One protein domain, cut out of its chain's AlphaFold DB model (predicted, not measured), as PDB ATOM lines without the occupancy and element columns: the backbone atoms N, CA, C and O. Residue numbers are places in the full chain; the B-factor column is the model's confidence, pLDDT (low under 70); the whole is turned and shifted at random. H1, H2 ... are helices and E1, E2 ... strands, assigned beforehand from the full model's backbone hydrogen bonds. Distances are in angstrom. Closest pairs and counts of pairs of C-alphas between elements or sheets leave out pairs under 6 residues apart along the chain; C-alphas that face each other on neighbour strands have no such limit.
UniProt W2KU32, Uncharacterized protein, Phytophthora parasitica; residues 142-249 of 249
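AT A GLANCE: This is residues 142 to 249 of the 249 residues of an uncharacterized protein of Phytophthora parasitica (UniProt W2KU32). A short helix, H4, sits in the middle between two helix pairs: H1 beside H3 on one side, and the helical hairpin of H5 and H6 on the other. A thin hairpin of two short strands, E1 and E2, lies farthest out, away from the helices. The printed part has 108 residues, with six named helices and two named strands in the order H1, H2, E1, E2, H3, H4, H5, H6; the sheet is antiparallel and the class is mostly helix. The whole is compact, with a radius of gyration of the C-alphas of 14.2 A, and spans 42 by 34 by 26 A.

HOW THE PARTS SIT: Strands E1, residues 162 to 164, and E2, residues 170 to 172, form an antiparallel hairpin at 139 degrees; N 163 and O 171 are 2.8 A apart and N 171 and O 163 2.9 A, both within hydrogen-bond range. The closest C-alphas of E2 and H4, residues 209 to 216, are those of Leu 172 and Tyr 216, 7.6 A apart. H4 touches H1, residues 142 to 151, at a steep tilt of 55 degrees, the closest C-alphas being Ser 143 and Val 212 at 5.0 A. H1 touches H3, residues 186 to 201, at a shallow tilt of 13 degrees, opposite ways, with C-alphas Pro 142 and Leu 195 closest at 5.5 A. H4 also touches H6, residues 236 to 246, about perpendicular at 77 degrees, closest at C-alphas Ala 210 and Leu 242, 5.7 A. H5, residues 219 to 231, touches H6 with residues 226 to 230 alone, at a shallow tilt of 30 degrees, opposite ways; C-alphas Arg 230 and Gln 236 are closest at 4.5 A. H2, residues 156 to 159, touches no helix. H3 is apart from H5 and H6. Every O i to N i+4 pair is within hydrogen-bond range in H3 and H6, against 4 of 6 in H1, 3 of 4 in H4 and 8 of 9 in H5; H2 is too short for such a pair.

IN THESE COORDINATES: H1 begins at C-alpha 142, (8.976, 94.095, 115.665), and is 14.9 A long. H3 is the longest helix by residues, 23.0 A from C-alpha 186 at (22.706, 100.867, 121.741) to C-alpha 201. H4 measures 11.5 A, H5 18.8 A and H6 15.3 A, ending at C-alpha 246, (17.830, 80.174, 112.424).

THE WHOLE: The C-alphas of Asp 167 and Pro 233 are the two farthest apart, 46.2 A. The printed part has no cut, and the link from E2 to H3, residues 173 to 185, is long. The mean pLDDT of the printed part is 80.8; residues 148 to 166 and 168 to 180 are under 70.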
ATOM      1  N   PRO A 142       7.521  94.013 115.583       94.44
ATOM      2  CA  PRO A 142       8.976  94.095 115.665       94.44
ATOM      3  C   PRO A 142       9.665  94.276 114.321       94.44
ATOM      4  O   PRO A 142      10.611  95.064 114.259       94.44
ATOM      5  N   SER A 143       9.169  93.629 113.266       90.94
ATOM      6  CA  SER A 143       9.642  93.843 111.900       90.94
ATOM      7  C   SER A 143       9.482  95.301 111.466       90.94
ATOM      8  O   SER A 143      10.472  95.924 111.083       90.94
ATOM      9  N   ASP A 144       8.302  95.904 111.620       86.56
ATOM     10  CA  ASP A 144       8.062  97.309 111.249       86.56
ATOM     11  C   ASP A 144       8.843  98.290 112.135       86.56
ATOM     12  O   ASP A 144       9.305  99.339 111.683       86.56
ATOM     13  N   ALA A 145       9.007  97.977 113.423       87.94
ATOM     14  CA  ALA A 145       9.840  98.758 114.335       87.94
ATOM     15  C   ALA A 145      11.323  98.719 113.942       87.94
ATOM     16  O   ALA A 145      12.023  99.725 114.078       87.94
ATOM     17  N   PHE A 146      11.792  97.585 113.422       85.69
ATOM     18  CA  PHE A 146      13.170  97.418 112.980       85.69
ATOM     19  C   PHE A 146      13.484  98.211 111.707       85.69
ATOM     20  O   PHE A 146      14.598  98.720 111.572       85.69
ATOM     21  N   TYR A 147      12.506  98.368 110.805       77.31
ATOM     22  CA  TYR A 147      12.675  99.110 109.552       77.31
ATOM     23  C   TYR A 147      13.323 100.482 109.775       77.31
ATOM     24  O   TYR A 147      14.348 100.794 109.175       77.31
ATOM     25  N   HIS A 148      12.783 101.268 110.707       68.00
ATOM     26  CA  HIS A 148      13.253 102.630 110.980       68.00
ATOM     27  C   HIS A 148      14.584 102.673 111.730       68.00
ATOM     28  O   HIS A 148      15.350 103.620 111.570       68.00
ATOM     29  N   PHE A 149      14.889 101.644 112.523       68.69
ATOM     30  CA  PHE A 149      16.197 101.517 113.159       68.69
ATOM     31  C   PHE A 149      17.313 101.352 112.111       68.69
ATOM     32  O   PHE A 149      18.385 101.942 112.241       68.69
ATOM     33  N   LYS A 150      17.039 100.601 111.040       64.69
ATOM     34  CA  LYS A 150      17.966 100.374 109.925       64.69
ATOM     35  C   LYS A 150      18.229 101.633 109.080       64.69
ATOM     36  O   LYS A 150      19.350 101.787 108.608       64.69
ATOM     37  N   LEU A 151      17.248 102.528 108.917       57.34
ATOM     38  CA  LEU A 151      17.397 103.780 108.143       57.34
ATOM     39  C   LEU A 151      18.440 104.739 108.738       57.34
ATOM     40  O   LEU A 151      19.042 105.536 108.034       57.34
ATOM     41  N   ASN A 152      18.678 104.632 110.041       56.28
ATOM     42  CA  ASN A 152      19.456 105.583 110.826       56.28
ATOM     43  C   ASN A 152      20.967 105.288 110.864       56.28
ATOM     44  O   ASN A 152      21.685 105.806 111.723       56.28
ATOM     45  N   LYS A 153      21.465 104.409 109.988       59.25
ATOM     46  CA  LYS A 153      22.860 103.953 109.986       59.25
ATOM     47  C   LYS A 153      23.624 104.499 108.775       59.25
ATOM     48  O   LYS A 153      23.074 104.489 107.676       59.25
ATOM     49  N   PRO A 154      24.895 104.921 108.934       44.97
ATOM     50  CA  PRO A 154      25.745 105.283 107.800       44.97
ATOM     51  C   PRO A 154      25.765 104.159 106.752       44.97
ATOM     52  O   PRO A 154      26.020 103.004 107.093       44.97
ATOM     53  N   GLY A 155      25.460 104.492 105.495       47.62
ATOM     54  CA  GLY A 155      25.329 103.525 104.400       47.62
ATOM     55  C   GLY A 155      23.913 102.978 104.174       47.62
ATOM     56  O   GLY A 155      23.730 102.197 103.248       47.62
ATOM     57  N   ALA A 156      22.901 103.383 104.953       51.16
ATOM     58  CA  ALA A 156      21.502 103.030 104.681       51.16
ATOM     59  C   ALA A 156      21.030 103.536 103.302       51.16
ATOM     60  O   ALA A 156      20.316 102.814 102.605       51.16
ATOM     61  N   ASP A 157      21.508 104.711 102.882       47.03
ATOM     62  CA  ASP A 157      21.190 105.330 101.587       47.03
ATOM     63  C   ASP A 157      21.722 104.523 100.387       47.03
ATOM     64  O   ASP A 157      21.062 104.447  99.352       47.03
ATOM     65  N   ASP A 158      22.860 103.836 100.536       44.41
ATOM     66  CA  ASP A 158      23.417 102.944  99.500       44.41
ATOM     67  C   ASP A 158      22.681 101.593  99.417       44.41
ATOM     68  O   ASP A 158      22.845 100.825  98.462       44.41
ATOM     69  N   VAL A 159      21.896 101.270 100.447       46.84
ATOM     70  CA  VAL A 159      21.484  99.904 100.767       46.84
ATOM     71  C   VAL A 159      19.955  99.732 100.679       46.84
ATOM     72  O   VAL A 159      19.477  98.653 100.339       46.84
ATOM     73  N   LEU A 160      19.153 100.782 100.854       53.09
ATOM     74  CA  LEU A 160      17.698 100.731 100.660       53.09
ATOM     75  C   LEU A 160      17.316 100.912  99.192       53.09
ATOM     76  O   LEU A 160      16.966 101.999  98.739       53.09
ATOM     77  N   ARG A 161      17.330  99.817  98.437       55.94
ATOM     78  CA  ARG A 161      16.761  99.813  97.090       55.94
ATOM     79  C   ARG A 161      15.283  99.432  97.174       55.94
ATOM     80  O   ARG A 161      14.940  98.355  97.657       55.94
ATOM     81  N   LEU A 162      14.401 100.309  96.705       56.88
ATOM     82  CA  LEU A 162      13.012  99.936  96.449       56.88
ATOM     83  C   LEU A 162      12.958  99.230  95.093       56.88
ATOM     84  O   LEU A 162      13.202  99.838  94.052       56.88
ATOM     85  N   GLY A 163      12.674  97.932  95.117       54.84
ATOM     86  CA  GLY A 163      12.268  97.197  93.930       54.84
ATOM     87  C   GLY A 163      10.837  97.574  93.557       54.84
ATOM     88  O   GLY A 163      10.058  98.007  94.403       54.84
ATOM     89  N   LYS A 164      10.478  97.418  92.284       66.38
ATOM     90  CA  LYS A 164       9.109  97.615  91.801       66.38
ATOM     91  C   LYS A 164       8.632  96.314  91.167       66.38
ATOM     92  O   LYS A 164       9.304  95.775  90.289       66.38
ATOM     93  N   HIS A 165       7.513  95.785  91.640       60.38
ATOM     94  CA  HIS A 165       6.828  94.664  91.017       60.38
ATOM     95  C   HIS A 165       6.283  95.070  89.634       60.38
ATOM     96  O   HIS A 165       6.074  96.262  89.378       60.38
ATOM     97  N   PRO A 166       6.015  94.106  88.731       67.31
ATOM     98  CA  PRO A 166       5.444  94.391  87.411       67.31
ATOM     99  C   PRO A 166       4.091  95.121  87.447       67.31
ATOM    100  O   PRO A 166       3.779  95.864  86.521       67.31
ATOM    101  N   ASP A 167       3.312  94.946  88.518       74.94
ATOM    102  CA  ASP A 167       2.033  95.634  88.756       74.94
ATOM    103  C   ASP A 167       2.192  97.079  89.270       74.94
ATOM    104  O   ASP A 167       1.222  97.819  89.416       74.94
ATOM    105  N   GLY A 168       3.432  97.492  89.523       58.75
ATOM    106  CA  GLY A 168       3.796  98.824  89.960       58.75
ATOM    107  C   GLY A 168       3.883  99.030  91.468       58.75
ATOM    108  O   GLY A 168       4.240 100.136  91.880       58.75
ATOM    109  N   THR A 169       3.626  98.001  92.276       57.47
ATOM    110  CA  THR A 169       3.835  98.049  93.729       57.47
ATOM    111  C   THR A 169       5.325  98.025  94.068       57.47
ATOM    112  O   THR A 169       6.126  97.407  93.369       57.47
ATOM    113  N   PHE A 170       5.737  98.733  95.120       55.62
ATOM    114  CA  PHE A 170       7.137  98.758  95.549       55.62
ATOM    115  C   PHE A 170       7.379  97.744  96.665       55.62
ATOM    116  O   PHE A 170       6.535  97.575  97.543       55.62
ATOM    117  N   TYR A 171       8.548  97.111  96.656       60.00
ATOM    118  CA  TYR A 171       9.012  96.224  97.718       60.00
ATOM    119  C   TYR A 171      10.429  96.592  98.145       60.00
ATOM    120  O   TYR A 171      11.209  97.162  97.381       60.00
ATOM    121  N   LEU A 172      10.770  96.273  99.387       63.16
ATOM    122  CA  LEU A 172      12.122  96.460  99.897       63.16
ATOM    123  C   LEU A 172      13.024  95.357  99.346       63.16
ATOM    124  O   LEU A 172      12.747  94.174  99.537       63.16
ATOM    125  N   LEU A 173      14.111  95.735  98.673       64.94
ATOM    126  CA  LEU A 173      15.157  94.778  98.341       64.94
ATOM    127  C   LEU A 173      15.905  94.395  99.621       64.94
ATOM    128  O   LEU A 173      16.189  95.240 100.477       64.94
ATOM    129  N   HIS A 174      16.198  93.102  99.747       67.31
ATOM    130  CA  HIS A 174      17.021  92.592 100.835       67.31
ATOM    131  C   HIS A 174      18.424  93.188 100.728       67.31
ATOM    132  O   HIS A 174      18.933  93.429  99.633       67.31
ATOM    133  N   LEU A 175      19.041  93.451 101.874       68.62
ATOM    134  CA  LEU A 175      20.377  94.018 101.924       68.62
ATOM    135  C   LEU A 175      21.420  92.917 101.862       68.62
ATOM    136  O   LEU A 175      21.413  92.018 102.701       68.62
ATOM    137  N   ASP A 176      22.378  93.087 100.959       67.38
ATOM    138  CA  ASP A 176      23.566  92.233 100.866       67.38
ATOM    139  C   ASP A 176      24.673  92.651 101.843       67.38
ATOM    140  O   ASP A 176      25.620  91.907 102.090       67.38
ATOM    141  N   LYS A 177      24.573  93.863 102.406       67.19
ATOM    142  CA  LYS A 177      25.538  94.409 103.362       67.19
ATOM    143  C   LYS A 177      24.871  94.759 104.680       67.19
ATOM    144  O   LYS A 177      23.767  95.302 104.730       67.19
ATOM    145  N   VAL A 178      25.599  94.485 105.751       68.75
ATOM    146  CA  VAL A 178      25.205  94.785 107.122       68.75
ATOM    147  C   VAL A 178      26.115  95.881 107.647       68.75
ATOM    148  O   VAL A 178      27.315  95.844 107.399       68.75
ATOM    149  N   ALA A 179      25.558  96.850 108.373       66.88
ATOM    150  CA  ALA A 179      26.378  97.811 109.099       66.88
ATOM    151  C   ALA A 179      27.221  97.070 110.152       66.88
ATOM    152  O   ALA A 179      26.664  96.362 110.996       66.88
ATOM    153  N   ASP A 180      28.544  97.248 110.118       62.12
ATOM    154  CA  ASP A 180      29.509  96.505 110.949       62.12
ATOM    155  C   ASP A 180      29.213  96.580 112.461       62.12
ATOM    156  O   ASP A 180      29.579  95.686 113.228       62.12
ATOM    157  N   ASP A 181      28.522  97.629 112.910       75.06
ATOM    158  CA  ASP A 181      28.219  97.897 114.314       75.06
ATOM    159  C   ASP A 181      26.785  97.534 114.734       75.06
ATOM    160  O   ASP A 181      26.462  97.672 115.920       75.06
ATOM    161  N   LEU A 182      25.931  97.055 113.817       81.06
ATOM    162  CA  LEU A 182      24.479  96.926 114.010       81.06
ATOM    163  C   LEU A 182      24.124  96.250 115.338       81.06
ATOM    164  O   LEU A 182      23.507  96.872 116.205       81.06
ATOM    165  N   LEU A 183      24.572  95.003 115.518       86.44
ATOM    166  CA  LEU A 183      24.260  94.176 116.689       86.44
ATOM    167  C   LEU A 183      24.882  94.708 117.987       86.44
ATOM    168  O   LEU A 183      24.406  94.399 119.078       86.44
ATOM    169  N   SER A 184      25.953  95.498 117.878       84.56
ATOM    170  CA  SER A 184      26.634  96.104 119.024       84.56
ATOM    171  C   SER A 184      26.045  97.456 119.429       84.56
ATOM    172  O   SER A 184      26.387  97.988 120.488       84.56
ATOM    173  N   SER A 185      25.171  98.024 118.594       81.19
ATOM    174  CA  SER A 185      24.705  99.387 118.780       81.19
ATOM    175  C   SER A 185      23.674  99.512 119.917       81.19
ATOM    176  O   SER A 185      22.860  98.605 120.133       81.19
ATOM    177  N   PRO A 186      23.669 100.637 120.660       81.06
ATOM    178  CA  PRO A 186      22.706 100.867 121.741       81.06
ATOM    179  C   PRO A 186      21.244 100.765 121.293       81.06
ATOM    180  O   PRO A 186      20.404 100.237 122.019       81.06
ATOM    181  N   ASP A 187      20.956 101.213 120.079       78.44
ATOM    182  CA  ASP A 187      19.620 101.208 119.493       78.44
ATOM    183  C   ASP A 187      19.138  99.786 119.167       78.44
ATOM    184  O   ASP A 187      17.984  99.449 119.433       78.44
ATOM    185  N   PHE A 188      20.032  98.895 118.714       86.19
ATOM    186  CA  PHE A 188      19.699  97.477 118.551       86.19
ATOM    187  C   PHE A 188      19.344  96.828 119.893       86.19
ATOM    188  O   PHE A 188      18.418  96.021 119.980       86.19
ATOM    189  N   LYS A 189      20.029  97.214 120.979       87.75
ATOM    190  CA  LYS A 189      19.678  96.763 122.335       87.75
ATOM    191  C   LYS A 189      18.284  97.247 122.749       87.75
ATOM    192  O   LYS A 189      17.550  96.472 123.363       87.75
ATOM    193  N   LEU A 190      17.909  98.486 122.417       88.44
ATOM    194  CA  LEU A 190      16.558  99.001 122.661       88.44
ATOM    195  C   LEU A 190      15.510  98.217 121.862       88.44
ATOM    196  O   LEU A 190      14.532  97.750 122.446       88.44
ATOM    197  N   TRP A 191      15.746  97.988 120.569       91.50
ATOM    198  CA  TRP A 191      14.844  97.197 119.734       91.50
ATOM    199  C   TRP A 191      14.726  95.734 120.210       91.50
ATOM    200  O   TRP A 191      13.626  95.194 120.276       91.50
ATOM    201  N   LYS A 192      15.817  95.096 120.655       92.88
ATOM    202  CA  LYS A 192      15.766  93.742 121.240       92.88
ATOM    203  C   LYS A 192      14.861  93.685 122.478       92.88
ATOM    204  O   LYS A 192      14.117  92.724 122.672       92.88
ATOM    205  N   ASN A 193      14.927  94.708 123.329       93.81
ATOM    206  CA  ASN A 193      14.054  94.804 124.498       93.81
ATOM    207  C   ASN A 193      12.592  95.019 124.087       93.81
ATOM    208  O   ASN A 193      11.705  94.401 124.677       93.81
ATOM    209  N   PHE A 194      12.355  95.837 123.059       94.69
ATOM    210  CA  PHE A 194      11.042  96.009 122.445       94.69
ATOM    211  C   PHE A 194      10.481  94.678 121.928       94.69
ATOM    212  O   PHE A 194       9.375  94.316 122.313       94.69
ATOM    213  N   LEU A 195      11.254  93.911 121.150       95.94
ATOM    214  CA  LEU A 195      10.866  92.589 120.642       95.94
ATOM    215  C   LEU A 195      10.436  91.656 121.783       95.94
ATOM    216  O   LEU A 195       9.368  91.049 121.739       95.94
ATOM    217  N   LYS A 196      11.235  91.591 122.855       95.88
ATOM    218  CA  LYS A 196      10.911  90.779 124.036       95.88
ATOM    219  C   LYS A 196       9.597  91.216 124.692       95.88
ATOM    220  O   LYS A 196       8.781  90.368 125.056       95.88
ATOM    221  N   ALA A 197       9.397  92.522 124.863       96.38
ATOM    222  CA  ALA A 197       8.182  93.070 125.460       96.38
ATOM    223  C   ALA A 197       6.954  92.829 124.566       96.38
ATOM    224  O   ALA A 197       5.908  92.412 125.061       96.38
ATOM    225  N   PHE A 198       7.104  93.006 123.253       96.06
ATOM    226  CA  PHE A 198       6.075  92.724 122.260       96.06
ATOM    227  C   PHE A 198       5.642  91.258 122.311       96.06
ATOM    228  O   PHE A 198       4.452  90.994 122.452       96.06
ATOM    229  N   ASN A 199       6.582  90.312 122.297       96.31
ATOM    230  CA  ASN A 199       6.272  88.878 122.342       96.31
ATOM    231  C   ASN A 199       5.630  88.441 123.663       96.31
ATOM    232  O   ASN A 199       4.857  87.487 123.694       96.31
ATOM    233  N   THR A 200       5.958  89.130 124.759       95.69
ATOM    234  CA  THR A 200       5.339  88.887 126.072       95.69
ATOM    235  C   THR A 200       3.882  89.355 126.095       95.69
ATOM    236  O   THR A 200       3.064  88.779 126.804       95.69
ATOM    237  N   LYS A 201       3.550  90.403 125.330       93.62
ATOM    238  CA  LYS A 201       2.201  90.979 125.248       93.62
ATOM    239  C   LYS A 201       1.336  90.322 124.164       93.62
ATOM    240  O   LYS A 201       0.124  90.254 124.332       93.62
ATOM    241  N   ASN A 202       1.943  89.852 123.074       91.44
ATOM    242  CA  ASN A 202       1.262  89.341 121.882       91.44
ATOM    243  C   ASN A 202       1.679  87.887 121.608       91.44
ATOM    244  O   ASN A 202       2.511  87.620 120.741       91.44
ATOM    245  N   PHE A 203       1.132  86.945 122.381       89.75
ATOM    246  CA  PHE A 203       1.510  85.525 122.319       89.75
ATOM    247  C   PHE A 203       1.219  84.858 120.966       89.75
ATOM    248  O   PHE A 203       1.923  83.934 120.578       89.75
ATOM    249  N   ASP A 204       0.202  85.328 120.251       92.50
ATOM    250  CA  ASP A 204      -0.240  84.820 118.950       92.50
ATOM    251  C   ASP A 204       0.532  85.417 117.762       92.50
ATOM    252  O   ASP A 204       0.431  84.912 116.648       92.50
ATOM    253  N   LYS A 205       1.313  86.480 117.991       93.19
ATOM    254  CA  LYS A 205       2.029  87.233 116.944       93.19
ATOM    255  C   LYS A 205       3.525  87.317 117.213       93.19
ATOM    256  O   LYS A 205       4.174  88.271 116.802       93.19
ATOM    257  N   GLN A 206       4.062  86.368 117.974       94.75
ATOM    258  CA  GLN A 206       5.464  86.409 118.364       94.75
ATOM    259  C   GLN A 206       6.374  86.359 117.140       94.75
ATOM    260  O   GLN A 206       6.250  85.483 116.287       94.75
ATOM    261  N   GLU A 207       7.338  87.269 117.109       95.81
ATOM    262  CA  GLU A 207       8.410  87.275 116.120       95.81
ATOM    263  C   GLU A 207       9.717  86.861 116.787       95.81
ATOM    264  O   GLU A 207       9.948  87.099 117.971       95.81
ATOM    265  N   THR A 208      10.607  86.224 116.045       95.88
ATOM    266  CA  THR A 208      11.974  85.970 116.514       95.88
ATOM    267  C   THR A 208      12.916  87.001 115.917       95.88
ATOM    268  O   THR A 208      12.626  87.610 114.881       95.88
ATOM    269  N   MET A 209      14.071  87.187 116.549       94.62
ATOM    270  CA  MET A 209      15.072  88.114 116.039       94.62
ATOM    271  C   MET A 209      15.524  87.699 114.637       94.62
ATOM    272  O   MET A 209      15.620  88.539 113.746       94.62
ATOM    273  N   ALA A 210      15.714  86.396 114.422       94.56
ATOM    274  CA  ALA A 210      16.043  85.836 113.121       94.56
ATOM    275  C   ALA A 210      14.949  86.089 112.067       94.56
ATOM    276  O   ALA A 210      15.283  86.445 110.939       94.56
ATOM    277  N   SER A 211      13.660  85.976 112.422       94.56
ATOM    278  CA  SER A 211      12.565  86.204 111.463       94.56
ATOM    279  C   SER A 211      12.522  87.657 111.000       94.56
ATOM    280  O   SER A 211      12.395  87.909 109.808       94.56
ATOM    281  N   VAL A 212      12.745  88.602 111.920       92.62
ATOM    282  CA  VAL A 212      12.791  90.033 111.607       92.62
ATOM    283  C   VAL A 212      13.986  90.356 110.719       92.62
ATOM    284  O   VAL A 212      13.848  91.047 109.716       92.62
ATOM    285  N   LEU A 213      15.175  89.855 111.061       88.81
ATOM    286  CA  LEU A 213      16.373  90.126 110.270       88.81
ATOM    287  C   LEU A 213      16.253  89.558 108.843       88.81
ATOM    288  O   LEU A 213      16.682  90.219 107.899       88.81
ATOM    289  N   ARG A 214      15.602  88.402 108.665       88.88
ATOM    290  CA  ARG A 214      15.326  87.808 107.346       88.88
ATOM    291  C   ARG A 214      14.383  88.624 106.465       88.88
ATOM    292  O   ARG A 214      14.476  88.496 105.256       88.88
ATOM    293  N   VAL A 215      13.539  89.492 107.029       85.88
ATOM    294  CA  VAL A 215      12.730  90.442 106.235       85.88
ATOM    295  C   VAL A 215      13.617  91.453 105.500       85.88
ATOM    296  O   VAL A 215      13.229  92.002 104.472       85.88
ATOM    297  N   TYR A 216      14.809  91.736 106.036       81.62
ATOM    298  CA  TYR A 216      15.633  92.847 105.572       81.62
ATOM    299  C   TYR A 216      16.964  92.444 104.967       81.62
ATOM    300  O   TYR A 216      17.490  93.227 104.183       81.62
ATOM    301  N   TYR A 217      17.532  91.301 105.328       82.62
ATOM    302  CA  TYR A 217      18.880  90.893 104.942       82.62
ATOM    303  C   TYR A 217      18.838  89.577 104.174       82.62
ATOM    304  O   TYR A 217      18.053  88.693 104.515       82.62
ATOM    305  N   THR A 218      19.689  89.442 103.157       84.44
ATOM    306  CA  THR A 218      19.884  88.152 102.481       84.44
ATOM    307  C   THR A 218      20.523  87.140 103.432       84.44
ATOM    308  O   THR A 218      21.170  87.521 104.412       84.44
ATOM    309  N   ASP A 219      20.358  85.842 103.161       86.69
ATOM    310  CA  ASP A 219      20.975  84.798 103.989       86.69
ATOM    311  C   ASP A 219      22.509  84.954 104.038       86.69
ATOM    312  O   ASP A 219      23.089  84.873 105.121       86.69
ATOM    313  N   ASP A 220      23.150  85.312 102.918       85.62
ATOM    314  CA  ASP A 220      24.592  85.606 102.856       85.62
ATOM    315  C   ASP A 220      24.980  86.789 103.761       85.62
ATOM    316  O   ASP A 220      25.989  86.756 104.474       85.62
ATOM    317  N   ALA A 221      24.176  87.856 103.769       84.88
ATOM    318  CA  ALA A 221      24.404  89.008 104.636       84.88
ATOM    319  C   ALA A 221      24.257  88.638 106.121       84.88
ATOM    320  O   ALA A 221      25.056  89.083 106.952       84.88
ATOM    321  N   LEU A 222      23.275  87.798 106.462       88.06
ATOM    322  CA  LEU A 222      23.091  87.284 107.820       88.06
ATOM    323  C   LEU A 222      24.240  86.375 108.251       88.06
ATOM    324  O   LEU A 222      24.720  86.501 109.378       88.06
ATOM    325  N   GLU A 223      24.732  85.505 107.373       89.25
ATOM    326  CA  GLU A 223      25.887  84.663 107.675       89.25
ATOM    327  C   GLU A 223      27.129  85.518 107.961       89.25
ATOM    328  O   GLU A 223      27.788  85.344 108.992       89.25
ATOM    329  N   ASN A 224      27.397  86.512 107.113       86.81
ATOM    330  CA  ASN A 224      28.497  87.453 107.311       86.81
ATOM    331  C   ASN A 224      28.358  88.239 108.627       86.81
ATOM    332  O   ASN A 224      29.334  88.370 109.376       86.81
ATOM    333  N   MET A 225      27.142  88.689 108.965       87.44
ATOM    334  CA  MET A 225      26.836  89.326 110.252       87.44
ATOM    335  C   MET A 225      27.195  88.412 111.428       87.44
ATOM    336  O   MET A 225      27.845  88.857 112.374       87.44
ATOM    337  N   LEU A 226      26.817  87.132 111.374       90.88
ATOM    338  CA  LEU A 226      27.096  86.158 112.431       90.88
ATOM    339  C   LEU A 226      28.590  85.829 112.538       90.88
ATOM    340  O   LEU A 226      29.120  85.708 113.644       90.88
ATOM    341  N   VAL A 227      29.307  85.721 111.415       90.25
ATOM    342  CA  VAL A 227      30.773  85.571 111.398       90.25
ATOM    343  C   VAL A 227      31.445  86.735 112.128       90.25
ATOM    344  O   VAL A 227      32.298  86.498 112.987       90.25
ATOM    345  N   ALA A 228      31.062  87.977 111.824       87.94
ATOM    346  CA  ALA A 228      31.611  89.159 112.484       87.94
ATOM    347  C   ALA A 228      31.227  89.206 113.973       87.94
ATOM    348  O   ALA A 228      32.080  89.402 114.842       87.94
ATOM    349  N   ALA A 229      29.957  88.941 114.283       90.00
ATOM    350  CA  ALA A 229      29.421  89.018 115.633       90.00
ATOM    351  C   ALA A 229      30.029  87.987 116.593       90.00
ATOM    352  O   ALA A 229      30.208  88.295 117.771       90.00
ATOM    353  N   ARG A 230      30.406  86.801 116.097       92.12
ATOM    354  CA  ARG A 230      31.130  85.775 116.869       92.12
ATOM    355  C   ARG A 230      32.525  86.219 117.296       92.12
ATOM    356  O   ARG A 230      32.983  85.830 118.366       92.12
ATOM    357  N   LYS A 231      33.203  87.014 116.462       90.25
ATOM    358  CA  LYS A 231      34.563  87.508 116.731       90.25
ATOM    359  C   LYS A 231      34.580  88.646 117.754       90.25
ATOM    360  O   LYS A 231      35.624  88.917 118.339       90.25
ATOM    361  N   ASN A 232      33.444  89.309 117.973       88.50
ATOM    362  CA  ASN A 232      33.321  90.414 118.913       88.50
ATOM    363  C   ASN A 232      32.659  89.945 120.229       88.50
ATOM    364  O   ASN A 232      31.474  89.597 120.229       88.50
ATOM    365  N   PRO A 233      33.365  90.002 121.377       91.06
ATOM    366  CA  PRO A 233      32.827  89.564 122.668       91.06
ATOM    367  C   PRO A 233      31.511  90.242 123.075       91.06
ATOM    368  O   PRO A 233      30.709  89.648 123.789       91.06
ATOM    369  N   ARG A 234      31.248  91.474 122.612       88.94
ATOM    370  CA  ARG A 234      30.011  92.213 122.930       88.94
ATOM    371  C   ARG A 234      28.777  91.679 122.203       88.94
ATOM    372  O   ARG A 234      27.660  91.965 122.622       88.94
ATOM    373  N   THR A 235      28.970  90.948 121.111       91.38
ATOM    374  CA  THR A 235      27.894  90.462 120.234       91.38
ATOM    375  C   THR A 235      27.850  88.942 120.134       91.38
ATOM    376  O   THR A 235      26.920  88.407 119.536       91.38
ATOM    377  N   GLN A 236      28.804  88.238 120.748       92.94
ATOM    378  CA  GLN A 236      28.904  86.781 120.692       92.94
ATOM    379  C   GLN A 236      27.635  86.085 121.209       92.94
ATOM    380  O   GLN A 236      27.130  85.172 120.563       92.94
ATOM    381  N   GLU A 237      27.074  86.542 122.333       93.75
ATOM    382  CA  GLU A 237      25.827  85.987 122.883       93.75
ATOM    383  C   GLU A 237      24.637  86.188 121.928       93.75
ATOM    384  O   GLU A 237      23.814  85.291 121.750       93.75
ATOM    385  N   ILE A 238      24.572  87.350 121.268       92.50
ATOM    386  CA  ILE A 238      23.529  87.665 120.284       92.50
ATOM    387  C   ILE A 238      23.658  86.733 119.075       92.50
ATOM    388  O   ILE A 238      22.657  86.179 118.630       92.50
ATOM    389  N   ALA A 239      24.885  86.511 118.591       93.06
ATOM    390  CA  ALA A 239      25.156  85.606 117.479       93.06
ATOM    391  C   ALA A 239      24.716  84.169 117.792       93.06
ATOM    392  O   ALA A 239      24.002  83.560 117.001       93.06
ATOM    393  N   LEU A 240      25.064  83.649 118.974       94.38
ATOM    394  CA  LEU A 240      24.657  82.306 119.405       94.38
ATOM    395  C   LEU A 240      23.129  82.164 119.503       94.38
ATOM    396  O   LEU A 240      22.574  81.128 119.129       94.38
ATOM    397  N   GLY A 241      22.446  83.199 120.002       94.94
ATOM    398  CA  GLY A 241      20.984  83.249 120.041       94.94
ATOM    399  C   GLY A 241      20.371  83.185 118.642       94.94
ATOM    400  O   GLY A 241      19.524  82.330 118.385       94.94
ATOM    401  N   LEU A 242      20.854  84.031 117.729       93.62
ATOM    402  CA  LEU A 242      20.409  84.079 116.337       93.62
ATOM    403  C   LEU A 242      20.645  82.763 115.593       93.62
ATOM    404  O   LEU A 242      19.737  82.269 114.933       93.62
ATOM    405  N   GLU A 243      21.819  82.144 115.737       94.25
ATOM    406  CA  GLU A 243      22.112  80.837 115.133       94.25
ATOM    407  C   GLU A 243      21.132  79.758 115.605       94.25
ATOM    408  O   GLU A 243      20.671  78.929 114.820       94.25
ATOM    409  N   LYS A 244      20.791  79.760 116.899       95.94
ATOM    410  CA  LYS A 244      19.823  78.814 117.461       95.94
ATOM    411  C   LYS A 244      18.414  79.048 116.922       95.94
ATOM    412  O   LYS A 244      17.682  78.076 116.753       95.94
ATOM    413  N   GLU A 245      18.020  80.301 116.709       95.69
ATOM    414  CA  GLU A 245      16.735  80.645 116.095       95.69
ATOM    415  C   GLU A 245      16.693  80.213 114.625       95.69
ATOM    416  O   GLU A 245      15.756  79.523 114.237       95.69
ATOM    417  N   LEU A 246      17.734  80.524 113.846       92.81
ATOM    418  CA  LEU A 246      17.830  80.174 112.424       92.81
ATOM    419  C   LEU A 246      17.791  78.661 112.177       92.81
ATOM    420  O   LEU A 246      17.167  78.222 111.224       92.81
ATOM    421  N   ARG A 247      18.398  77.846 113.051       92.62
ATOM    422  CA  ARG A 247      18.360  76.370 112.945       92.62
ATOM    423  C   ARG A 247      16.976  75.753 113.164       92.62
ATOM    424  O   ARG A 247      16.809  74.563 112.917       92.62
ATOM    425  N   LYS A 248      16.035  76.503 113.737       91.31
ATOM    426  CA  LYS A 248      14.679  76.029 114.060       91.31
ATOM    427  C   LYS A 248      13.636  76.443 113.022       91.31
ATOM    428  O   LYS A 248      12.478  76.069 113.184       91.31
ATOM    429  N   MET A 249      14.034  77.262 112.054       86.69
ATOM    430  CA  MET A 249      13.205  77.728 110.944       86.69
ATOM    431  C   MET A 249      13.344  76.783 109.764       86.69
ATOM    432  O   MET A 249      12.313  76.564 109.100       86.69
TER     433      MET A 249